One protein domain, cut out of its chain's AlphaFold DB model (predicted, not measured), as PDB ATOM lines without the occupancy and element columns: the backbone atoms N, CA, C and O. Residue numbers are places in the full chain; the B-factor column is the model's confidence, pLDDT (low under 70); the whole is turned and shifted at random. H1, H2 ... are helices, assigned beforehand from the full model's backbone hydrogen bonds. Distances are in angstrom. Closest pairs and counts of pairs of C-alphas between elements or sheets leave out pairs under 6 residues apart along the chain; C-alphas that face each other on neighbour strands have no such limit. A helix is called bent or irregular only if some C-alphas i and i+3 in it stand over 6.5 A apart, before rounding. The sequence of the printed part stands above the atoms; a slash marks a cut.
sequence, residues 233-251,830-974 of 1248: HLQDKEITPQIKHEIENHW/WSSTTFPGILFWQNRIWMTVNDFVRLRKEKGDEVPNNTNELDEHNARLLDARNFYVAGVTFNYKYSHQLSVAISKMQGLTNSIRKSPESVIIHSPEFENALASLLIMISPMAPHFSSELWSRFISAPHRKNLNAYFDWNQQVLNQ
ATOM      1  N   HIS A 233     -30.784  30.761  52.345       73.44
ATOM      2  CA  HIS A 233     -30.137  31.859  51.616       73.44
ATOM      3  C   HIS A 233     -29.957  31.573  50.104       73.44
ATOM      4  O   HIS A 233     -29.558  32.452  49.341       73.44
ATOM      5  N   LEU A 234     -30.253  30.348  49.655       75.69
ATOM      6  CA  LEU A 234     -30.237  29.944  48.243       75.69
ATOM      7  C   LEU A 234     -31.591  30.151  47.550       75.69
ATOM      8  O   LEU A 234     -31.802  29.655  46.443       75.69
ATOM      9  N   GLN A 235     -32.525  30.848  48.206       63.84
ATOM     10  CA  GLN A 235     -33.836  31.152  47.642       63.84
ATOM     11  C   GLN A 235     -33.684  31.895  46.302       63.84
ATOM     12  O   GLN A 235     -32.853  32.791  46.174       63.84
ATOM     13  N   ASP A 236     -34.469  31.483  45.302       67.25
ATOM     14  CA  ASP A 236     -34.561  32.113  43.975       67.25
ATOM     15  C   ASP A 236     -33.291  32.048  43.094       67.25
ATOM     16  O   ASP A 236     -33.248  32.648  42.021       67.25
ATOM     17  N   LYS A 237     -32.282  31.254  43.483       78.06
ATOM     18  CA  LYS A 237     -31.096  30.972  42.655       78.06
ATOM     19  C   LYS A 237     -31.310  29.779  41.715       78.06
ATOM     20  O   LYS A 237     -32.023  28.824  42.044       78.06
ATOM     21  N   GLU A 238     -30.654  29.804  40.556       84.81
ATOM     22  CA  GLU A 238     -30.544  28.636  39.669       84.81
ATOM     23  C   GLU A 238     -29.670  27.554  40.308       84.81
ATOM     24  O   GLU A 238     -28.666  27.870  40.938       84.81
ATOM     25  N   ILE A 239     -30.018  26.276  40.139       90.75
ATOM     26  CA  ILE A 239     -29.275  25.167  40.754       90.75
ATOM     27  C   ILE A 239     -27.961  24.863  40.017       90.75
ATOM     28  O   ILE A 239     -27.862  23.947  39.199       90.75
ATOM     29  N   THR A 240     -26.927  25.639  40.325       91.44
ATOM     30  CA  THR A 240     -25.566  25.436  39.810       91.44
ATOM     31  C   THR A 240     -24.843  24.288  40.533       91.44
ATOM     32  O   THR A 240     -25.252  23.904  41.634       91.44
ATOM     33  N   PRO A 241     -23.747  23.737  39.974       91.12
ATOM     34  CA  PRO A 241     -22.897  22.776  40.684       91.12
ATOM     35  C   PRO A 241     -22.434  23.262  42.064       91.12
ATOM     36  O   PRO A 241     -22.471  22.505  43.029       91.12
ATOM     37  N   GLN A 242     -22.096  24.547  42.200       92.00
ATOM     38  CA  GLN A 242     -21.684  25.140  43.477       92.00
ATOM     39  C   GLN A 242     -22.801  25.054  44.525       92.00
ATOM     40  O   GLN A 242     -22.554  24.654  45.658       92.00
ATOM     41  N   ILE A 243     -24.040  25.362  44.130       92.62
ATOM     42  CA  ILE A 243     -25.210  25.240  45.008       92.62
ATOM     43  C   ILE A 243     -25.468  23.785  45.395       92.62
ATOM     44  O   ILE A 243     -25.800  23.508  46.544       92.62
ATOM     45  N   LYS A 244     -25.299  22.841  44.464       94.88
ATOM     46  CA  LYS A 244     -25.435  21.413  44.781       94.88
ATOM     47  C   LYS A 244     -24.420  20.980  45.831       94.88
ATOM     48  O   LYS A 244     -24.809  20.321  46.786       94.88
ATOM     49  N   HIS A 245     -23.167  21.405  45.706       94.44
ATOM     50  CA  HIS A 245     -22.139  21.108  46.699       94.44
ATOM     51  C   HIS A 245     -22.420  21.730  48.058       94.44
ATOM     52  O   HIS A 245     -22.209  21.089  49.081       94.44
ATOM     53  N   GLU A 246     -22.933  22.955  48.091       93.62
ATOM     54  CA  GLU A 246     -23.346  23.584  49.341       93.62
ATOM     55  C   GLU A 246     -24.472  22.800  50.033       93.62
ATOM     56  O   GLU A 246     -24.399  22.533  51.233       93.62
ATOM     57  N   ILE A 247     -25.470  22.354  49.264       93.75
ATOM     58  CA  ILE A 247     -26.549  21.478  49.740       93.75
ATOM     59  C   ILE A 247     -25.984  20.150  50.255       93.75
ATOM     60  O   ILE A 247     -26.326  19.706  51.350       93.75
ATOM     61  N   GLU A 248     -25.119  19.504  49.479       93.44
ATOM     62  CA  GLU A 248     -24.495  18.228  49.835       93.44
ATOM     63  C   GLU A 248     -23.692  18.353  51.132       93.44
ATOM     64  O   GLU A 248     -23.898  17.563  52.051       93.44
ATOM     65  N   ASN A 249     -22.869  19.394  51.260       91.56
ATOM     66  CA  ASN A 249     -22.087  19.670  52.461       91.56
ATOM     67  C   ASN A 249     -22.983  19.870  53.686       91.56
ATOM     68  O   ASN A 249     -22.737  19.252  54.724       91.56
ATOM     69  N   HIS A 250     -24.049  20.665  53.553       90.75
ATOM     70  CA  HIS A 250     -25.006  20.928  54.630       90.75
ATOM     71  C   HIS A 250     -25.702  19.651  55.119       90.75
ATOM     72  O   HIS A 250     -25.777  19.392  56.321       90.75
ATOM     73  N   TRP A 251     -26.181  18.815  54.192       89.94
ATOM     74  CA  TRP A 251     -26.967  17.626  54.529       89.94
ATOM     75  C   TRP A 251     -26.127  16.376  54.820       89.94
ATOM     76  O   TRP A 251     -26.643  15.444  55.440       89.94
ATOM     77  N   TRP A 830     -20.990   4.484  29.777       92.44
ATOM     78  CA  TRP A 830     -20.813   5.714  30.538       92.44
ATOM     79  C   TRP A 830     -20.436   6.863  29.605       92.44
ATOM     80  O   TRP A 830     -19.341   6.880  29.053       92.44
ATOM     81  N   SER A 831     -21.354   7.815  29.429       87.69
ATOM     82  CA  SER A 831     -21.160   8.981  28.567       87.69
ATOM     83  C   SER A 831     -21.794  10.223  29.183       87.69
ATOM     84  O   SER A 831     -22.967  10.200  29.579       87.69
ATOM     85  N   SER A 832     -21.048  11.330  29.183       86.44
ATOM     86  CA  SER A 832     -21.529  12.647  29.615       86.44
ATOM     87  C   SER A 832     -22.704  13.152  28.769       86.44
ATOM     88  O   SER A 832     -23.540  13.909  29.256       86.44
ATOM     89  N   THR A 833     -22.879  12.638  27.545       85.88
ATOM     90  CA  THR A 833     -24.022  12.964  26.668       85.88
ATOM     91  C   THR A 833     -25.380  12.578  27.257       85.88
ATOM     92  O   THR A 833     -26.412  13.059  26.794       85.88
ATOM     93  N   THR A 834     -25.405  11.702  28.265       86.38
ATOM     94  CA  THR A 834     -26.639  11.276  28.948       86.38
ATOM     95  C   THR A 834     -27.021  12.187  30.120       86.38
ATOM     96  O   THR A 834     -28.147  12.130  30.609       86.38
ATOM     97  N   PHE A 835     -26.119  13.071  30.557       93.00
ATOM     98  CA  PHE A 835     -26.311  13.900  31.749       93.00
ATOM     99  C   PHE A 835     -27.434  14.941  31.603       93.00
ATOM    100  O   PHE A 835     -28.229  15.067  32.544       93.00
ATOM    101  N   PRO A 836     -27.575  15.666  30.466       94.44
ATOM    102  CA  PRO A 836     -28.507  16.790  30.372       94.44
ATOM    103  C   PRO A 836     -29.951  16.432  30.736       94.44
ATOM    104  O   PRO A 836     -30.608  17.197  31.435       94.44
ATOM    105  N   GLY A 837     -30.442  15.250  30.349       94.12
ATOM    106  CA  GLY A 837     -31.820  14.833  30.636       94.12
ATOM    107  C   GLY A 837     -32.150  14.807  32.135       94.12
ATOM    108  O   GLY A 837     -33.189  15.323  32.557       94.12
ATOM    109  N   ILE A 838     -31.245  14.262  32.950       96.56
ATOM    110  CA  ILE A 838     -31.413  14.193  34.407       96.56
ATOM    111  C   ILE A 838     -31.153  15.546  35.063       96.56
ATOM    112  O   ILE A 838     -31.919  15.941  35.941       96.56
ATOM    113  N   LEU A 839     -30.138  16.286  34.614       96.19
ATOM    114  CA  LEU A 839     -29.836  17.619  35.142       96.19
ATOM    115  C   LEU A 839     -30.995  18.599  34.900       96.19
ATOM    116  O   LEU A 839     -31.410  19.309  35.819       96.19
ATOM    117  N   PHE A 840     -31.598  18.580  33.707       95.88
ATOM    118  CA  PHE A 840     -32.785  19.378  33.411       95.88
ATOM    119  C   PHE A 840     -33.983  18.950  34.249       95.88
ATOM    120  O   PHE A 840     -34.702  19.807  34.762       95.88
ATOM    121  N   TRP A 841     -34.213  17.647  34.428       97.38
ATOM    122  CA  TRP A 841     -35.291  17.181  35.297       97.38
ATOM    123  C   TRP A 841     -35.092  17.629  36.752       97.38
ATOM    124  O   TRP A 841     -36.034  18.146  37.354       97.38
ATOM    125  N   GLN A 842     -33.872  17.527  37.286       96.88
ATOM    126  CA  GLN A 842     -33.528  18.005  38.626       96.88
ATOM    127  C   GLN A 842     -33.815  19.507  38.772       96.88
ATOM    128  O   GLN A 842     -34.517  19.909  39.702       96.88
ATOM    129  N   ASN A 843     -33.376  20.327  37.809       96.00
ATOM    130  CA  ASN A 843     -33.696  21.757  37.777       96.00
ATOM    131  C   ASN A 843     -35.212  22.006  37.699       96.00
ATOM    132  O   ASN A 843     -35.752  22.879  38.375       96.00
ATOM    133  N   ARG A 844     -35.951  21.199  36.930       96.94
ATOM    134  CA  ARG A 844     -37.410  21.336  36.851       96.94
ATOM    135  C   ARG A 844     -38.098  21.078  38.188       96.94
ATOM    136  O   ARG A 844     -39.081  21.772  38.458       96.94
ATOM    137  N   ILE A 845     -37.626  20.130  39.000       98.00
ATOM    138  CA  ILE A 845     -38.152  19.899  40.358       98.00
ATOM    139  C   ILE A 845     -37.805  21.084  41.263       98.00
ATOM    140  O   ILE A 845     -38.690  21.592  41.947       98.00
ATOM    141  N   TRP A 846     -36.554  21.552  41.217       96.56
ATOM    142  CA  TRP A 846     -36.097  22.728  41.962       96.56
ATOM    143  C   TRP A 846     -37.000  23.941  41.727       96.56
ATOM    144  O   TRP A 846     -37.563  24.490  42.673       96.56
ATOM    145  N   MET A 847     -37.236  24.282  40.457       95.44
ATOM    146  CA  MET A 847     -38.154  25.358  40.084       95.44
ATOM    147  C   MET A 847     -39.576  25.112  40.592       95.44
ATOM    148  O   MET A 847     -40.195  26.031  41.101       95.44
ATOM    149  N   THR A 848     -40.084  23.878  40.505       96.50
ATOM    150  CA  THR A 848     -41.451  23.554  40.955       96.50
ATOM    151  C   THR A 848     -41.643  23.852  42.443       96.50
ATOM    152  O   THR A 848     -42.670  24.403  42.834       96.50
ATOM    153  N   VAL A 849     -40.655  23.509  43.276       96.19
ATOM    154  CA  VAL A 849     -40.701  23.804  44.716       96.19
ATOM    155  C   VAL A 849     -40.559  25.304  44.973       96.19
ATOM    156  O   VAL A 849     -41.302  25.842  45.790       96.19
ATOM    157  N   ASN A 850     -39.659  25.993  44.266       93.25
ATOM    158  CA  ASN A 850     -39.484  27.440  44.424       93.25
ATOM    159  C   ASN A 850     -40.732  28.222  43.997       93.25
ATOM    160  O   ASN A 850     -41.184  29.084  44.745       93.25
ATOM    161  N   ASP A 851     -41.330  27.881  42.854       93.75
ATOM    162  CA  ASP A 851     -42.572  28.488  42.368       93.75
ATOM    163  C   ASP A 851     -43.711  28.271  43.371       93.75
ATOM    164  O   ASP A 851     -44.440  29.212  43.679       93.75
ATOM    165  N   PHE A 852     -43.824  27.065  43.943       95.31
ATOM    166  CA  PHE A 852     -44.777  26.784  45.017       95.31
ATOM    167  C   PHE A 852     -44.547  27.707  46.220       95.31
ATOM    168  O   PHE A 852     -45.462  28.430  46.609       95.31
ATOM    169  N   VAL A 853     -43.334  27.743  46.782       92.44
ATOM    170  CA  VAL A 853     -43.023  28.590  47.948       92.44
ATOM    171  C   VAL A 853     -43.288  30.069  47.650       92.44
ATOM    172  O   VAL A 853     -43.922  30.737  48.470       92.44
ATOM    173  N   ARG A 854     -42.842  30.573  46.492       92.75
ATOM    174  CA  ARG A 854     -43.041  31.964  46.061       92.75
ATOM    175  C   ARG A 854     -44.525  32.307  45.980       92.75
ATOM    176  O   ARG A 854     -44.975  33.206  46.683       92.75
ATOM    177  N   LEU A 855     -45.303  31.543  45.209       93.38
ATOM    178  CA  LEU A 855     -46.735  31.800  45.020       93.38
ATOM    179  C   LEU A 855     -47.515  31.725  46.338       93.38
ATOM    180  O   LEU A 855     -48.445  32.498  46.552       93.38
ATOM    181  N   ARG A 856     -47.125  30.838  47.262       91.00
ATOM    182  CA  ARG A 856     -47.758  30.761  48.585       91.00
ATOM    183  C   ARG A 856     -47.454  31.969  49.458       91.00
ATOM    184  O   ARG A 856     -48.330  32.372  50.209       91.00
ATOM    185  N   LYS A 857     -46.241  32.522  49.380       90.00
ATOM    186  CA  LYS A 857     -45.870  33.744  50.103       90.00
ATOM    187  C   LYS A 857     -46.567  34.978  49.526       90.00
ATOM    188  O   LYS A 857     -47.011  35.818  50.292       90.00
ATOM    189  N   GLU A 858     -46.654  35.078  48.201       90.62
ATOM    190  CA  GLU A 858     -47.200  36.257  47.514       90.62
ATOM    191  C   GLU A 858     -48.734  36.296  47.512       90.62
ATOM    192  O   GLU A 858     -49.312  37.359  47.699       90.62
ATOM    193  N   LYS A 859     -49.389  35.146  47.304       90.50
ATOM    194  CA  LYS A 859     -50.833  35.056  47.010       90.50
ATOM    195  C   LYS A 859     -51.596  34.086  47.926       90.50
ATOM    196  O   LYS A 859     -52.736  33.721  47.655       90.50
ATOM    197  N   GLY A 860     -50.983  33.609  49.011       81.62
ATOM    198  CA  GLY A 860     -51.523  32.525  49.845       81.62
ATOM    199  C   GLY A 860     -52.860  32.805  50.546       81.62
ATOM    200  O   GLY A 860     -53.586  31.848  50.859       81.62
ATOM    201  N   ASP A 861     -53.166  34.086  50.762       82.00
ATOM    202  CA  ASP A 861     -54.396  34.587  51.388       82.00
ATOM    203  C   ASP A 861     -55.509  34.922  50.383       82.00
ATOM    204  O   ASP A 861     -56.629  35.226  50.794       82.00
ATOM    205  N   GLU A 862     -55.241  34.831  49.075       84.19
ATOM    206  CA  GLU A 862     -56.269  35.022  48.052       84.19
ATOM    207  C   GLU A 862     -57.338  33.913  48.129       84.19
ATOM    208  O   GLU A 862     -57.095  32.785  48.578       84.19
ATOM    209  N   VAL A 863     -58.562  34.236  47.710       76.50
ATOM    210  CA  VAL A 863     -59.654  33.261  47.591       76.50
ATOM    211  C   VAL A 863     -59.596  32.652  46.186       76.50
ATOM    212  O   VAL A 863     -59.352  33.388  45.231       76.50
ATOM    213  N   PRO A 864     -59.829  31.336  46.010       77.31
ATOM    214  CA  PRO A 864     -59.815  30.737  44.681       77.31
ATOM    215  C   PRO A 864     -60.855  31.396  43.765       77.31
ATOM    216  O   PRO A 864     -62.047  31.363  44.061       77.31
ATOM    217  N   ASN A 865     -60.412  31.934  42.627       70.75
ATOM    218  CA  ASN A 865     -61.289  32.605  41.657       70.75
ATOM    219  C   ASN A 865     -62.300  31.656  40.976       70.75
ATOM    220  O   ASN A 865     -63.327  32.113  40.482       70.75
ATOM    221  N   ASN A 866     -62.017  30.348  40.929       78.56
ATOM    222  CA  ASN A 866     -62.870  29.332  40.304       78.56
ATOM    223  C   ASN A 866     -62.757  27.989  41.050       78.56
ATOM    224  O   ASN A 866     -61.766  27.270  40.916       78.56
ATOM    225  N   THR A 867     -63.767  27.648  41.853       80.06
ATOM    226  CA  THR A 867     -63.776  26.422  42.668       80.06
ATOM    227  C   THR A 867     -63.970  25.151  41.839       80.06
ATOM    228  O   THR A 867     -63.353  24.138  42.147       80.06
ATOM    229  N   ASN A 868     -64.746  25.204  40.751       83.44
ATOM    230  CA  ASN A 868     -64.997  24.030  39.904       83.44
ATOM    231  C   ASN A 868     -63.729  23.587  39.156       83.44
ATOM    232  O   ASN A 868     -63.413  22.402  39.104       83.44
ATOM    233  N   GLU A 869     -62.963  24.542  38.624       82.94
ATOM    234  CA  GLU A 869     -61.668  24.263  37.988       82.94
ATOM    235  C   GLU A 869     -60.662  23.679  38.992       82.94
ATOM    236  O   GLU A 869     -59.948  22.723  38.681       82.94
ATOM    237  N   LEU A 870     -60.642  24.200  40.224       87.69
ATOM    238  CA  LEU A 870     -59.815  23.662  41.304       87.69
ATOM    239  C   LEU A 870     -60.166  22.197  41.612       87.69
ATOM    240  O   LEU A 870     -59.256  21.377  41.740       87.69
ATOM    241  N   ASP A 871     -61.453  21.853  41.681       89.62
ATOM    242  CA  ASP A 871     -61.915  20.487  41.951       89.62
ATOM    243  C   ASP A 871     -61.564  19.509  40.821       89.62
ATOM    244  O   ASP A 871     -61.075  18.405  41.082       89.62
ATOM    245  N   GLU A 872     -61.705  19.921  39.558       91.44
ATOM    246  CA  GLU A 872     -61.268  19.109  38.418       91.44
ATOM    247  C   GLU A 872     -59.759  18.843  38.446       91.44
ATOM    248  O   GLU A 872     -59.301  17.718  38.220       91.44
ATOM    249  N   HIS A 873     -58.958  19.872  38.731       93.50
ATOM    250  CA  HIS A 873     -57.513  19.719  38.849       93.50
ATOM    251  C   HIS A 873     -57.113  18.876  40.065       93.50
ATOM    252  O   HIS A 873     -56.174  18.086  39.948       93.50
ATOM    253  N   ASN A 874     -57.832  18.975  41.188       93.25
ATOM    254  CA  ASN A 874     -57.643  18.103  42.349       93.25
ATOM    255  C   ASN A 874     -57.857  16.634  41.971       93.25
ATOM    256  O   ASN A 874     -56.995  15.806  42.257       93.25
ATOM    257  N   ALA A 875     -58.949  16.316  41.268       93.56
ATOM    258  CA  ALA A 875     -59.229  14.954  40.816       93.56
ATOM    259  C   ALA A 875     -58.128  14.418  39.882       93.56
ATOM    260  O   ALA A 875     -57.642  13.302  40.071       93.56
ATOM    261  N   ARG A 876     -57.664  15.233  38.920       95.69
ATOM    262  CA  ARG A 876     -56.554  14.864  38.017       95.69
ATOM    263  C   ARG A 876     -55.236  14.647  38.766       95.69
ATOM    264  O   ARG A 876     -54.494  13.724  38.435       95.69
ATOM    265  N   LEU A 877     -54.916  15.494  39.747       96.50
ATOM    266  CA  LEU A 877     -53.698  15.366  40.556       96.50
ATOM    267  C   LEU A 877     -53.749  14.140  41.465       96.50
ATOM    268  O   LEU A 877     -52.740  13.449  41.592       96.50
ATOM    269  N   LEU A 878     -54.912  13.850  42.048       95.31
ATOM    270  CA  LEU A 878     -55.141  12.657  42.852       95.31
ATOM    271  C   LEU A 878     -54.928  11.385  42.021       95.31
ATOM    272  O   LEU A 878     -54.199  10.488  42.444       95.31
ATOM    273  N   ASP A 879     -55.511  11.324  40.822       96.25
ATOM    274  CA  ASP A 879     -55.328  10.205  39.892       96.25
ATOM    275  C   ASP A 879     -53.859  10.056  39.469       96.25
ATOM    276  O   ASP A 879     -53.261   8.990  39.634       96.25
ATOM    277  N   ALA A 880     -53.225  11.154  39.040       97.94
ATOM    278  CA  ALA A 880     -51.821  11.159  38.645       97.94
ATOM    279  C   ALA A 880     -50.895  10.723  39.792       97.94
ATOM    280  O   ALA A 880     -50.018   9.881  39.586       97.94
ATOM    281  N   ARG A 881     -51.086  11.262  41.005       97.81
ATOM    282  CA  ARG A 881     -50.326  10.873  42.201       97.81
ATOM    283  C   ARG A 881     -50.417   9.366  42.403       97.81
ATOM    284  O   ARG A 881     -49.379   8.717  42.488       97.81
ATOM    285  N   ASN A 882     -51.625   8.814  42.456       98.06
ATOM    286  CA  ASN A 882     -51.834   7.394  42.718       98.06
ATOM    287  C   ASN A 882     -51.242   6.500  41.625       98.06
ATOM    288  O   ASN A 882     -50.518   5.554  41.937       98.06
ATOM    289  N   PHE A 883     -51.453   6.845  40.353       98.00
ATOM    290  CA  PHE A 883     -50.882   6.121  39.221       98.00
ATOM    291  C   PHE A 883     -49.348   6.060  39.285       98.00
ATOM    292  O   PHE A 883     -48.741   4.996  39.120       98.00
ATOM    293  N   TYR A 884     -48.697   7.200  39.539       98.69
ATOM    294  CA  TYR A 884     -47.240   7.250  39.603       98.69
ATOM    295  C   TYR A 884     -46.692   6.638  40.896       98.69
ATOM    296  O   TYR A 884     -45.683   5.943  40.820       98.69
ATOM    297  N   VAL A 885     -47.360   6.791  42.045       98.62
ATOM    298  CA  VAL A 885     -46.978   6.117  43.301       98.62
ATOM    299  C   VAL A 885     -47.055   4.597  43.151       98.62
ATOM    300  O   VAL A 885     -46.100   3.914  43.527       98.62
ATOM    301  N   ALA A 886     -48.117   4.058  42.541       98.44
ATOM    302  CA  ALA A 886     -48.234   2.631  42.227       98.44
ATOM    303  C   ALA A 886     -47.064   2.159  41.349       98.44
ATOM    304  O   ALA A 886     -46.395   1.168  41.646       98.44
ATOM    305  N   GLY A 887     -46.775   2.911  40.281       98.44
ATOM    306  CA  GLY A 887     -45.698   2.599  39.347       98.44
ATOM    307  C   GLY A 887     -44.310   2.646  39.987       98.44
ATOM    308  O   GLY A 887     -43.521   1.724  39.801       98.44
ATOM    309  N   VAL A 888     -43.990   3.691  40.747       98.75
ATOM    310  CA  VAL A 888     -42.693   3.817  41.429       98.75
ATOM    311  C   VAL A 888     -42.549   2.724  42.489       98.75
ATOM    312  O   VAL A 888     -41.533   2.034  42.508       98.75
ATOM    313  N   THR A 889     -43.578   2.498  43.312       98.44
ATOM    314  CA  THR A 889     -43.568   1.455  44.352       98.44
ATOM    315  C   THR A 889     -43.347   0.074  43.753       98.44
ATOM    316  O   THR A 889     -42.527  -0.683  44.267       98.44
ATOM    317  N   PHE A 890     -44.003  -0.238  42.631       98.19
ATOM    318  CA  PHE A 890     -43.787  -1.502  41.935       98.19
ATOM    319  C   PHE A 890     -42.330  -1.686  41.499       98.19
ATOM    320  O   PHE A 890     -41.754  -2.761  41.673       98.19
ATOM    321  N   ASN A 891     -41.728  -0.617  40.974       98.00
ATOM    322  CA  ASN A 891     -40.370  -0.659  40.446       98.00
ATOM    323  C   ASN A 891     -39.274  -0.636  41.513       98.00
ATOM    324  O   ASN A 891     -38.182  -1.116  41.239       98.00
ATOM    325  N   TYR A 892     -39.554  -0.161  42.726       97.38
ATOM    326  CA  TYR A 892     -38.677  -0.404  43.871       97.38
ATOM    327  C   TYR A 892     -38.879  -1.805  44.448       97.38
ATOM    328  O   TYR A 892     -37.920  -2.539  44.640       97.38
ATOM    329  N   LYS A 893     -40.126  -2.183  44.739       95.19
ATOM    330  CA  LYS A 893     -40.428  -3.331  45.600       95.19
ATOM    331  C   LYS A 893     -40.377  -4.681  44.891       95.19
ATOM    332  O   LYS A 893     -40.009  -5.669  45.519       95.19
ATOM    333  N   TYR A 894     -40.819  -4.739  43.636       93.81
ATOM    334  CA  TYR A 894     -41.070  -6.007  42.949       93.81
ATOM    335  C   TYR A 894     -40.139  -6.204  41.754       93.81
ATOM    336  O   TYR A 894     -39.420  -7.200  41.718       93.81
ATOM    337  N   SER A 895     -40.106  -5.258  40.807       93.62
ATOM    338  CA  SER A 895     -39.309  -5.410  39.576       93.62
ATOM    339  C   SER A 895     -37.866  -4.910  39.693       93.62
ATOM    340  O   SER A 895     -37.048  -5.223  38.827       93.62
ATOM    341  N   HIS A 896     -37.565  -4.105  40.719       95.19
ATOM    342  CA  HIS A 896     -36.269  -3.448  40.930       95.19
ATOM    343  C   HIS A 896     -35.792  -2.599  39.729       95.19
ATOM    344  O   HIS A 896     -34.606  -2.315  39.589       95.19
ATOM    345  N   GLN A 897     -36.695  -2.164  38.838       96.19
ATOM    346  CA  GLN A 897     -36.374  -1.346  37.663       96.19
ATOM    347  C   GLN A 897     -36.276   0.144  38.023       96.19
ATOM    348  O   GLN A 897     -37.153   0.950  37.699       96.19
ATOM    349  N   LEU A 898     -35.188   0.525  38.694       97.31
ATOM    350  CA  LEU A 898     -34.986   1.888  39.209       97.31
ATOM    351  C   LEU A 898     -35.024   2.978  38.118       97.31
ATOM    352  O   LEU A 898     -35.562   4.059  38.354       97.31
ATOM    353  N   SER A 899     -34.575   2.686  36.896       97.06
ATOM    354  CA  SER A 899     -34.699   3.612  35.758       97.06
ATOM    355  C   SER A 899     -36.153   3.872  35.362       97.06
ATOM    356  O   SER A 899     -36.527   5.004  35.055       97.06
ATOM    357  N   VAL A 900     -37.018   2.857  35.435       98.19
ATOM    358  CA  VAL A 900     -38.460   3.020  35.201       98.19
ATOM    359  C   VAL A 900     -39.102   3.805  36.345       98.19
ATOM    360  O   VAL A 900     -39.964   4.646  36.088       98.19
ATOM    361  N   ALA A 901     -38.663   3.599  37.591       98.44
ATOM    362  CA  ALA A 901     -39.099   4.411  38.727       98.44
ATOM    363  C   ALA A 901     -38.780   5.906  38.507       98.44
ATOM    364  O   ALA A 901     -39.662   6.747  38.691       98.44
ATOM    365  N   ILE A 902     -37.577   6.238  38.020       98.56
ATOM    366  CA  ILE A 902     -37.198   7.610  37.632       98.56
ATOM    367  C   ILE A 902     -38.135   8.160  36.553       98.56
ATOM    368  O   ILE A 902     -38.710   9.234  36.733       98.56
ATOM    369  N   SER A 903     -38.374   7.405  35.479       98.25
ATOM    370  CA  SER A 903     -39.293   7.816  34.408       98.25
ATOM    371  C   SER A 903     -40.719   8.076  34.916       98.25
ATOM    372  O   SER A 903     -41.394   9.002  34.460       98.25
ATOM    373  N   LYS A 904     -41.198   7.304  35.902       98.62
ATOM    374  CA  LYS A 904     -42.496   7.546  36.554       98.62
ATOM    375  C   LYS A 904     -42.484   8.833  37.389       98.62
ATOM    376  O   LYS A 904     -43.437   9.604  37.311       98.62
ATOM    377  N   MET A 905     -41.408   9.124  38.116       98.75
ATOM    378  CA  MET A 905     -41.263  10.387  38.854       98.75
ATOM    379  C   MET A 905     -41.168  11.610  37.924       98.75
ATOM    380  O   MET A 905     -41.763  12.652  38.210       98.75
ATOM    381  N   GLN A 906     -40.507  11.482  36.769       98.62
ATOM    382  CA  GLN A 906     -40.528  12.493  35.703       98.62
ATOM    383  C   GLN A 906     -41.953  12.735  35.183       98.62
ATOM    384  O   GLN A 906     -42.367  13.883  35.009       98.62
ATOM    385  N   GLY A 907     -42.731  11.664  34.998       98.50
ATOM    386  CA  GLY A 907     -44.150  11.736  34.651       98.50
ATOM    387  C   GLY A 907     -44.978  12.513  35.679       98.50
ATOM    388  O   GLY A 907     -45.702  13.435  35.304       98.50
ATOM    389  N   LEU A 908     -44.812  12.218  36.973       98.69
ATOM    390  CA  LEU A 908     -45.487  12.957  38.046       98.69
ATOM    391  C   LEU A 908     -45.070  14.434  38.077       98.69
ATOM    392  O   LEU A 908     -45.921  15.311  38.203       98.69
ATOM    393  N   THR A 909     -43.778  14.719  37.878       98.62
ATOM    394  CA  THR A 909     -43.259  16.095  37.771       98.62
ATOM    395  C   THR A 909     -43.967  16.864  36.648       98.62
ATOM    396  O   THR A 909     -44.351  18.020  36.825       98.62
ATOM    397  N   ASN A 910     -44.186  16.223  35.494       98.00
ATOM    398  CA  ASN A 910     -44.914  16.827  34.376       98.00
ATOM    399  C   ASN A 910     -46.383  17.105  34.716       98.00
ATOM    400  O   ASN A 910     -46.892  18.145  34.309       98.00
ATOM    401  N   SER A 911     -47.058  16.209  35.441       98.00
ATOM    402  CA  SER A 911     -48.444  16.430  35.874       98.00
ATOM    403  C   SER A 911     -48.558  17.601  36.852       98.00
ATOM    404  O   SER A 911     -49.413  18.458  36.659       98.00
ATOM    405  N   ILE A 912     -47.663  17.682  37.842       98.06
ATOM    406  CA  ILE A 912     -47.628  18.771  38.834       98.06
ATOM    407  C   ILE A 912     -47.378  20.122  38.152       98.06
ATOM    408  O   ILE A 912     -48.071  21.098  38.415       98.06
ATOM    409  N   ARG A 913     -46.423  20.194  37.219       96.44
ATOM    410  CA  ARG A 913     -46.072  21.455  36.540       96.44
ATOM    411  C   ARG A 913     -47.122  21.978  35.559       96.44
ATOM    412  O   ARG A 913     -46.983  23.103  35.094       96.44
ATOM    413  N   LYS A 914     -48.129  21.175  35.208       94.81
ATOM    414  CA  LYS A 914     -49.268  21.615  34.386       94.81
ATOM    415  C   LYS A 914     -50.361  22.299  35.213       94.81
ATOM    416  O   LYS A 914     -51.342  22.755  34.636       94.81
ATOM    417  N   SER A 915     -50.228  22.335  36.538       94.56
ATOM    418  CA  SER A 915     -51.193  22.995  37.412       94.56
ATOM    419  C   SER A 915     -51.163  24.518  37.222       94.56
ATOM    420  O   SER A 915     -50.077  25.099  37.238       94.56
ATOM    421  N   PRO A 916     -52.327  25.177  37.074       93.38
ATOM    422  CA  PRO A 916     -52.405  26.636  37.073       93.38
ATOM    423  C   PRO A 916     -52.042  27.205  38.452       93.38
ATOM    424  O   PRO A 916     -52.113  26.497  39.460       93.38
ATOM    425  N   GLU A 917     -51.692  28.496  38.518       93.00
ATOM    426  CA  GLU A 917     -51.288  29.154  39.775       93.00
ATOM    427  C   GLU A 917     -52.323  28.964  40.892       93.00
ATOM    428  O   GLU A 917     -51.953  28.628  42.014       93.00
ATOM    429  N   SER A 918     -53.618  29.079  40.576       90.94
ATOM    430  CA  SER A 918     -54.714  28.869  41.534       90.94
ATOM    431  C   SER A 918     -54.649  27.493  42.210       90.94
ATOM    432  O   SER A 918     -54.849  27.373  43.419       90.94
ATOM    433  N   VAL A 919     -54.304  26.446  41.460       93.31
ATOM    434  CA  VAL A 919     -54.142  25.086  41.986       93.31
ATOM    435  C   VAL A 919     -52.884  24.999  42.846       93.31
ATOM    436  O   VAL A 919     -52.955  24.473  43.951       93.31
ATOM    437  N   ILE A 920     -51.756  25.570  42.412       94.19
ATOM    438  CA  ILE A 920     -50.504  25.587  43.195       94.19
ATOM    439  C   ILE A 920     -50.717  26.263  44.562       94.19
ATOM    440  O   ILE A 920     -50.199  25.802  45.581       94.19
ATOM    441  N   ILE A 921     -51.503  27.344  44.598       93.00
ATOM    442  CA  ILE A 921     -51.743  28.137  45.808       93.00
ATOM    443  C   ILE A 921     -52.778  27.474  46.726       93.00
ATOM    444  O   ILE A 921     -52.614  27.507  47.953       93.00
ATOM    445  N   HIS A 922     -53.851  26.885  46.185       92.00
ATOM    446  CA  HIS A 922     -55.022  26.501  46.989       92.00
ATOM    447  C   HIS A 922     -55.276  24.993  47.104       92.00
ATOM    448  O   HIS A 922     -56.030  24.592  47.990       92.00
ATOM    449  N   SER A 923     -54.650  24.153  46.274       92.75
ATOM    450  CA  SER A 923     -54.932  22.715  46.232       92.75
ATOM    451  C   SER A 923     -54.205  21.925  47.333       92.75
ATOM    452  O   SER A 923     -52.972  21.931  47.383       92.75
ATOM    453  N   PRO A 924     -54.926  21.159  48.173       92.50
ATOM    454  CA  PRO A 924     -54.299  20.164  49.043       92.50
ATOM    455  C   PRO A 924     -53.721  18.977  48.253       92.50
ATOM    456  O   PRO A 924     -52.745  18.370  48.695       92.50
ATOM    457  N   GLU A 925     -54.268  18.658  47.075       94.81
ATOM    458  CA  GLU A 925     -53.760  17.556  46.252       94.81
ATOM    459  C   GLU A 925     -52.477  17.899  45.507       94.81
ATOM    460  O   GLU A 925     -51.646  17.020  45.276       94.81
ATOM    461  N   PHE A 926     -52.244  19.180  45.225       96.31
ATOM    462  CA  PHE A 926     -50.934  19.652  44.801       96.31
ATOM    463  C   PHE A 926     -49.885  19.418  45.899       96.31
ATOM    464  O   PHE A 926     -48.829  18.852  45.612       96.31
ATOM    465  N   GLU A 927     -50.188  19.767  47.161       95.75
ATOM    466  CA  GLU A 927     -49.305  19.490  48.308       95.75
ATOM    467  C   GLU A 927     -49.026  17.979  48.442       95.75
ATOM    468  O   GLU A 927     -47.870  17.579  48.587       95.75
ATOM    469  N   ASN A 928     -50.049  17.123  48.316       96.06
ATOM    470  CA  ASN A 928     -49.889  15.664  48.367       96.06
ATOM    471  C   ASN A 928     -49.045  15.111  47.213       96.06
ATOM    472  O   ASN A 928     -48.190  14.246  47.435       96.06
ATOM    473  N   ALA A 929     -49.285  15.562  45.982       97.81
ATOM    474  CA  ALA A 929     -48.550  15.110  44.806       97.81
ATOM    475  C   ALA A 929     -47.079  15.542  44.874       97.81
ATOM    476  O   ALA A 929     -46.191  14.710  44.662       97.81
ATOM    477  N   LEU A 930     -46.816  16.800  45.244       98.25
ATOM    478  CA  LEU A 930     -45.465  17.323  45.419       98.25
ATOM    479  C   LEU A 930     -44.729  16.591  46.544       98.25
ATOM    480  O   LEU A 930     -43.631  16.092  46.315       98.25
ATOM    481  N   ALA A 931     -45.353  16.417  47.712       98.31
ATOM    482  CA  ALA A 931     -44.766  15.639  48.800       98.31
ATOM    483  C   ALA A 931     -44.448  14.197  48.370       98.31
ATOM    484  O   ALA A 931     -43.364  13.698  48.655       98.31
ATOM    485  N   SER A 932     -45.345  13.547  47.614       98.62
ATOM    486  CA  SER A 932     -45.113  12.183  47.109       98.62
ATOM    487  C   SER A 932     -43.884  12.121  46.207       98.62
ATOM    488  O   SER A 932     -43.065  11.218  46.357       98.62
ATOM    489  N   LEU A 933     -43.724  13.089  45.300       98.81
ATOM    490  CA  LEU A 933     -42.550  13.185  44.432       98.81
ATOM    491  C   LEU A 933     -41.256  13.333  45.248       98.81
ATOM    492  O   LEU A 933     -40.299  12.602  44.996       98.81
ATOM    493  N   LEU A 934     -41.241  14.238  46.233       98.69
ATOM    494  CA  LEU A 934     -40.066  14.494  47.075       98.69
ATOM    495  C   LEU A 934     -39.691  13.281  47.939       98.69
ATOM    496  O   LEU A 934     -38.511  12.963  48.077       98.69
ATOM    497  N   ILE A 935     -40.682  12.561  48.470       98.75
ATOM    498  CA  ILE A 935     -40.451  11.335  49.240       98.75
ATOM    499  C   ILE A 935     -39.908  10.225  48.325       98.75
ATOM    500  O   ILE A 935     -38.925   9.576  48.675       98.75
ATOM    501  N   MET A 936     -40.480  10.036  47.130       98.75
ATOM    502  CA  MET A 936     -40.077   8.964  46.206       98.75
ATOM    503  C   MET A 936     -38.674   9.133  45.608       98.75
ATOM    504  O   MET A 936     -38.008   8.129  45.343       98.75
ATOM    505  N   ILE A 937     -38.220  10.374  45.389       98.50
ATOM    506  CA  ILE A 937     -36.869  10.646  44.868       98.50
ATOM    507  C   ILE A 937     -35.794  10.533  45.959       98.50
ATOM    508  O   ILE A 937     -34.626  10.290  45.652       98.50
ATOM    509  N   SER A 938     -36.176  10.659  47.234       97.81
ATOM    510  CA  SER A 938     -35.228  10.742  48.348       97.81
ATOM    511  C   SER A 938     -34.278   9.553  48.541       97.81
ATOM    512  O   SER A 938     -33.133   9.800  48.921       97.81
ATOM    513  N   PRO A 939     -34.628   8.289  48.216       97.75
ATOM    514  CA  PRO A 939     -33.651   7.205  48.265       97.75
ATOM    515  C   PRO A 939     -32.515   7.364  47.241       97.75
ATOM    516  O   PRO A 939     -31.388   6.942  47.492       97.75
ATOM    517  N   MET A 940     -32.793   7.985  46.090       98.06
ATOM    518  CA  MET A 940     -31.829   8.139  44.994       98.06
ATOM    519  C   MET A 940     -31.016   9.430  45.107       98.06
ATOM    520  O   MET A 940     -29.829   9.418  44.791       98.06
ATOM    521  N   ALA A 941     -31.648  10.511  45.571       98.00
ATOM    522  CA  ALA A 941     -31.055  11.840  45.727       98.00
ATOM    523  C   ALA A 941     -31.329  12.399  47.142       98.00
ATOM    524  O   ALA A 941     -32.188  13.278  47.315       98.00
ATOM    525  N   PRO A 942     -30.687  11.840  48.185       96.88
ATOM    526  CA  PRO A 942     -31.010  12.139  49.579       96.88
ATOM    527  C   PRO A 942     -30.701  13.580  50.006       96.88
ATOM    528  O   PRO A 942     -31.480  14.154  50.766       96.88
ATOM    529  N   HIS A 943     -29.619  14.193  49.521       96.38
ATOM    530  CA  HIS A 943     -29.251  15.566  49.885       96.38
ATOM    531  C   HIS A 943     -30.213  16.565  49.238       96.38
ATOM    532  O   HIS A 943     -30.834  17.393  49.905       96.38
ATOM    533  N   PHE A 944     -30.405  16.421  47.929       97.12
ATOM    534  CA  PHE A 944     -31.269  17.253  47.110       97.12
ATOM    535  C   PHE A 944     -32.721  17.187  47.587       97.12
ATOM    536  O   PHE A 944     -33.364  18.218  47.767       97.12
ATOM    537  N   SER A 945     -33.239  15.985  47.842       97.38
ATOM    538  CA  SER A 945     -34.603  15.815  48.354       97.38
ATOM    539  C   SER A 945     -34.792  16.378  49.761       97.38
ATOM    540  O   SER A 945     -35.851  16.940  50.029       97.38
ATOM    541  N   SER A 946     -33.791  16.270  50.644       95.94
ATOM    542  CA  SER A 946     -33.852  16.841  51.997       95.94
ATOM    543  C   SER A 946     -33.941  18.360  51.942       95.94
ATOM    544  O   SER A 946     -34.796  18.957  52.597       95.94
ATOM    545  N   GLU A 947     -33.152  18.980  51.069       95.75
ATOM    546  CA  GLU A 947     -33.212  20.417  50.839       95.75
ATOM    547  C   GLU A 947     -34.558  20.855  50.241       95.75
ATOM    548  O   GLU A 947     -35.195  21.790  50.734       95.75
ATOM    549  N   LEU A 948     -35.032  20.166  49.197       96.44
ATOM    550  CA  LEU A 948     -36.337  20.451  48.599       96.44
ATOM    551  C   LEU A 948     -37.476  20.285  49.605       96.44
ATOM    552  O   LEU A 948     -38.412  21.083  49.610       96.44
ATOM    553  N   TRP A 949     -37.398  19.272  50.468       96.19
ATOM    554  CA  TRP A 949     -38.371  19.048  51.529       96.19
ATOM    555  C   TRP A 949     -38.351  20.177  52.552       96.19
ATOM    556  O   TRP A 949     -39.410  20.707  52.879       96.19
ATOM    557  N   SER A 950     -37.164  20.605  52.990       93.50
ATOM    558  CA  SER A 950     -36.995  21.747  53.893       93.50
ATOM    559  C   SER A 950     -37.610  23.027  53.320       93.50
ATOM    560  O   SER A 950     -38.254  23.795  54.037       93.50
ATOM    561  N   ARG A 951     -37.491  23.247  52.003       91.44
ATOM    562  CA  ARG A 951     -38.184  24.352  51.323       91.44
ATOM    563  C   ARG A 951     -39.692  24.145  51.266       91.44
ATOM    564  O   ARG A 951     -40.436  25.059  51.613       91.44
ATOM    565  N   PHE A 952     -40.148  22.959  50.876       93.56
ATOM    566  CA  PHE A 952     -41.568  22.622  50.790       93.56
ATOM    567  C   PHE A 952     -42.300  22.864  52.119       93.56
ATOM    568  O   PHE A 952     -43.332  23.533  52.141       93.56
ATOM    569  N   ILE A 953     -41.739  22.409  53.243       90.94
ATOM    570  CA  ILE A 953     -42.340  22.615  54.568       90.94
ATOM    571  C   ILE A 953     -42.282  24.074  55.038       90.94
ATOM    572  O   ILE A 953     -43.119  24.471  55.853       90.94
ATOM    573  N   SER A 954     -41.346  24.876  54.517       87.12
ATOM    574  CA  SER A 954     -41.250  26.311  54.815       87.12
ATOM    575  C   SER A 954     -42.350  27.146  54.146       87.12
ATOM    576  O   SER A 954     -42.561  28.295  54.534       87.12
ATOM    577  N   ALA A 955     -43.083  26.593  53.171       88.25
ATOM    578  CA  ALA A 955     -44.160  27.306  52.490       88.25
ATOM    579  C   ALA A 955     -45.308  27.661  53.462       88.25
ATOM    580  O   ALA A 955     -45.796  26.781  54.184       88.25
ATOM    581  N   PRO A 956     -45.775  28.924  53.488       86.12
ATOM    582  CA  PRO A 956     -46.883  29.332  54.345       86.12
ATOM    583  C   PRO A 956     -48.239  28.776  53.872       86.12
ATOM    584  O   PRO A 956     -48.359  28.114  52.840       86.12
ATOM    585  N   HIS A 957     -49.284  29.027  54.667       87.12
ATOM    586  CA  HIS A 957     -50.699  28.730  54.376       87.12
ATOM    587  C   HIS A 957     -51.081  27.254  54.145       87.12
ATOM    588  O   HIS A 957     -52.095  27.010  53.480       87.12
ATOM    589  N   ARG A 958     -50.337  26.284  54.709       87.12
ATOM    590  CA  ARG A 958     -50.560  24.820  54.570       87.12
ATOM    591  C   ARG A 958     -52.040  24.440  54.450       87.12
ATOM    592  O   ARG A 958     -52.851  24.786  55.325       87.12
ATOM    593  N   LYS A 959     -52.400  23.733  53.375       85.38
ATOM    594  CA  LYS A 959     -53.787  23.326  53.110       85.38
ATOM    595  C   LYS A 959     -54.090  21.956  53.708       85.38
ATOM    596  O   LYS A 959     -55.141  21.810  54.329       85.38
ATOM    597  N   ASN A 960     -53.164  21.001  53.630       78.94
ATOM    598  CA  ASN A 960     -53.385  19.645  54.124       78.94
ATOM    599  C   ASN A 960     -52.742  19.379  55.500       78.94
ATOM    600  O   ASN A 960     -51.623  18.881  55.613       78.94
ATOM    601  N   LEU A 961     -53.460  19.700  56.583       70.31
ATOM    602  CA  LEU A 961     -52.980  19.459  57.956       70.31
ATOM    603  C   LEU A 961     -53.078  17.992  58.407       70.31
ATOM    604  O   LEU A 961     -52.386  17.615  59.349       70.31
ATOM    605  N   ASN A 962     -53.912  17.189  57.741       71.25
ATOM    606  CA  ASN A 962     -54.079  15.753  57.986       71.25
ATOM    607  C   ASN A 962     -53.505  14.940  56.813       71.25
ATOM    608  O   ASN A 962     -54.081  13.931  56.409       71.25
ATOM    609  N   ALA A 963     -52.406  15.420  56.228       80.62
ATOM    610  CA  ALA A 963     -51.757  14.747  55.117       80.62
ATOM    611  C   ALA A 963     -51.250  13.354  55.521       80.62
ATOM    612  O   ALA A 963     -51.032  13.066  56.698       80.62
ATOM    613  N   TYR A 964     -51.020  12.491  54.530       88.00
ATOM    614  CA  TYR A 964     -50.434  11.166  54.769       88.00
ATOM    615  C   TYR A 964     -48.956  11.238  55.217       88.00
ATOM    616  O   TYR A 964     -48.403  10.239  55.678       88.00
ATOM    617  N   PHE A 965     -48.322  12.405  55.057       92.44
ATOM    618  CA  PHE A 965     -46.955  12.713  55.467       92.44
ATOM    619  C   PHE A 965     -46.942  13.630  56.702       92.44
ATOM    620  O   PHE A 965     -47.906  14.349  56.971       92.44
ATOM    621  N   ASP A 966     -45.838  13.627  57.449       90.12
ATOM    622  CA  ASP A 966     -45.686  14.425  58.671       90.12
ATOM    623  C   ASP A 966     -44.881  15.698  58.396       90.12
ATOM    624  O   ASP A 966     -43.681  15.653  58.129       90.12
ATOM    625  N   TRP A 967     -45.527  16.857  58.521       86.69
ATOM    626  CA  TRP A 967     -44.891  18.171  58.373       86.69
ATOM    627  C   TRP A 967     -43.726  18.426  59.342       86.69
ATOM    628  O   TRP A 967     -42.951  19.352  59.119       86.69
ATOM    629  N   ASN A 968     -43.622  17.650  60.423       85.06
ATOM    630  CA  ASN A 968     -42.593  17.794  61.451       85.06
ATOM    631  C   ASN A 968     -41.502  16.722  61.346       85.06
ATOM    632  O   ASN A 968     -40.783  16.493  62.318       85.06
ATOM    633  N   GLN A 969     -41.373  16.044  60.203       89.00
ATOM    634  CA  GLN A 969     -40.307  15.074  59.945       89.00
ATOM    635  C   GLN A 969     -39.516  15.438  58.685       89.00
ATOM    636  O   GLN A 969     -40.066  15.965  57.717       89.00
ATOM    637  N   GLN A 970     -38.218  15.111  58.684       90.69
ATOM    638  CA  GLN A 970     -37.367  15.187  57.489       90.69
ATOM    639  C   GLN A 970     -37.842  14.184  56.435       90.69
ATOM    640  O   GLN A 970     -38.435  13.163  56.790       90.69
ATOM    641  N   VAL A 971     -37.517  14.420  55.160       95.31
ATOM    642  CA  VAL A 971     -37.965  13.564  54.044       95.31
ATOM    643  C   VAL A 971     -37.597  12.089  54.233       95.31
ATOM    644  O   VAL A 971     -38.439  11.221  54.033       95.31
ATOM    645  N   LEU A 972     -36.384  11.797  54.712       93.25
ATOM    646  CA  LEU A 972     -35.901  10.424  54.909       93.25
ATOM    647  C   LEU A 972     -36.591   9.696  56.076       93.25
ATOM    648  O   LEU A 972     -36.570   8.470  56.132       93.25
ATOM    649  N   ASN A 973     -37.232  10.437  56.986       92.31
ATOM    650  CA  ASN A 973     -37.982   9.878  58.114       92.31
ATOM    651  C   ASN A 973     -39.465   9.649  57.783       92.31
ATOM    652  O   ASN A 973     -40.175   8.976  58.547       92.31
ATOM    653  N   GLN A 974     -39.922  10.173  56.638       95.44
ATOM    654  CA  GLN A 974     -41.281   9.986  56.152       95.44
ATOM    655  C   GLN A 974     -41.568   8.514  55.874       95.44
ATOM    656  O   GLN A 974     -40.696   7.717  55.521       95.44
TER     657      GLN A 974
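What this domain is: This is residues 233 to 251 and 830 to 974 of the 1248 residues of the protein "Leucyl-tRNA synthetase" of Culicoides sonorensis (UniProt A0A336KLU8). Five helices, H2, H3, H4, H6 and H7, make a bundle that runs up and down, each running against the one before it, with the hairpins H3-H4 and H6-H7 side by side and H2 packed on H4 and H7. H1 crosses the first part of H7, short H5 packs on H2 and H3 at one end of the bundle, and residues 830 to 837 stick out. The printed part has 164 residues with seven named helices, H1 to H7 in order, and no named strand; the class is all helix. It is compact, with a radius of gyration of the C-alphas of 15.8 A, spanning 50 by 38 by 31 A.

Where its parts are: H1 is residues 241 to 251, beginning with C-alpha 241 at (-22.897, 22.776, 40.684). After the cut comes H2, residues 832 to 859, 40.8 A long; it is only just irregular, with C-alphas 833 and 836 7.0 A apart, and its line is a rough one. H3 is residues 867 to 893, 37.9 A, beginning with C-alpha 867 at (-63.776, 26.422, 42.668). H4 is residues 898 to 913, 22.6 A, and H5 is residues 917 to 922. H6 is residues 924 to 937, 20.3 A. H7 is residues 942 to 954, 18.3 A, ending with C-alpha 954 at (-41.250, 26.311, 54.815).

How they stand to each other: In the bundle, H3 and H4 form a helical hairpin and touch, opposite ways at a shallow tilt of 8 degrees; their closest C-alphas, of Val 888 and Ala 901, are 4.5 A apart. H6 touches H3, the same way at 20 degrees, closest at Arg 881 and Ala 929, whose C-alphas are 5.3 A apart. H6 and H7 form a second helical hairpin at a shallow tilt of 19 degrees, the closest C-alphas, of Leu 934 and Ser 945, being 5.8 A apart. H2 touches H7 with residues 846 to 853 alone, the same way at a shallow tilt of 15 degrees; the closest C-alphas, of Val 849 and Phe 952, are 6.2 A apart. H2 touches H4 at a tilt of 35.5 degrees, only just steep, closest at the C-alphas of Thr 848 and Arg 913, 6.7 A. H5 touches H2, closest at the C-alphas of Arg 856 and Ile 921, 5.5 A. H1 touches H7, about perpendicular at 82 degrees, closest at the C-alphas of Glu 248 and His 943, 5.5 A; H1 and H3 are apart. In H1, H3, H4, H5, H6 and H7 every O i to N i+4 pair is within hydrogen-bond range; in H2, 21 of 24 are.

The domain as a whole: The two farthest C-alphas, of Trp 830 and Val 863, are 50.6 A apart. Residues 252 to 829 are not printed, and C-alphas 251 and 830 are 27.5 A apart across the cut. Of the links that are printed whole, none is long. Residues 955 to 974 hold no named element. The mean pLDDT of the printed part is 92.3, and residues 235 to 236 are under 70.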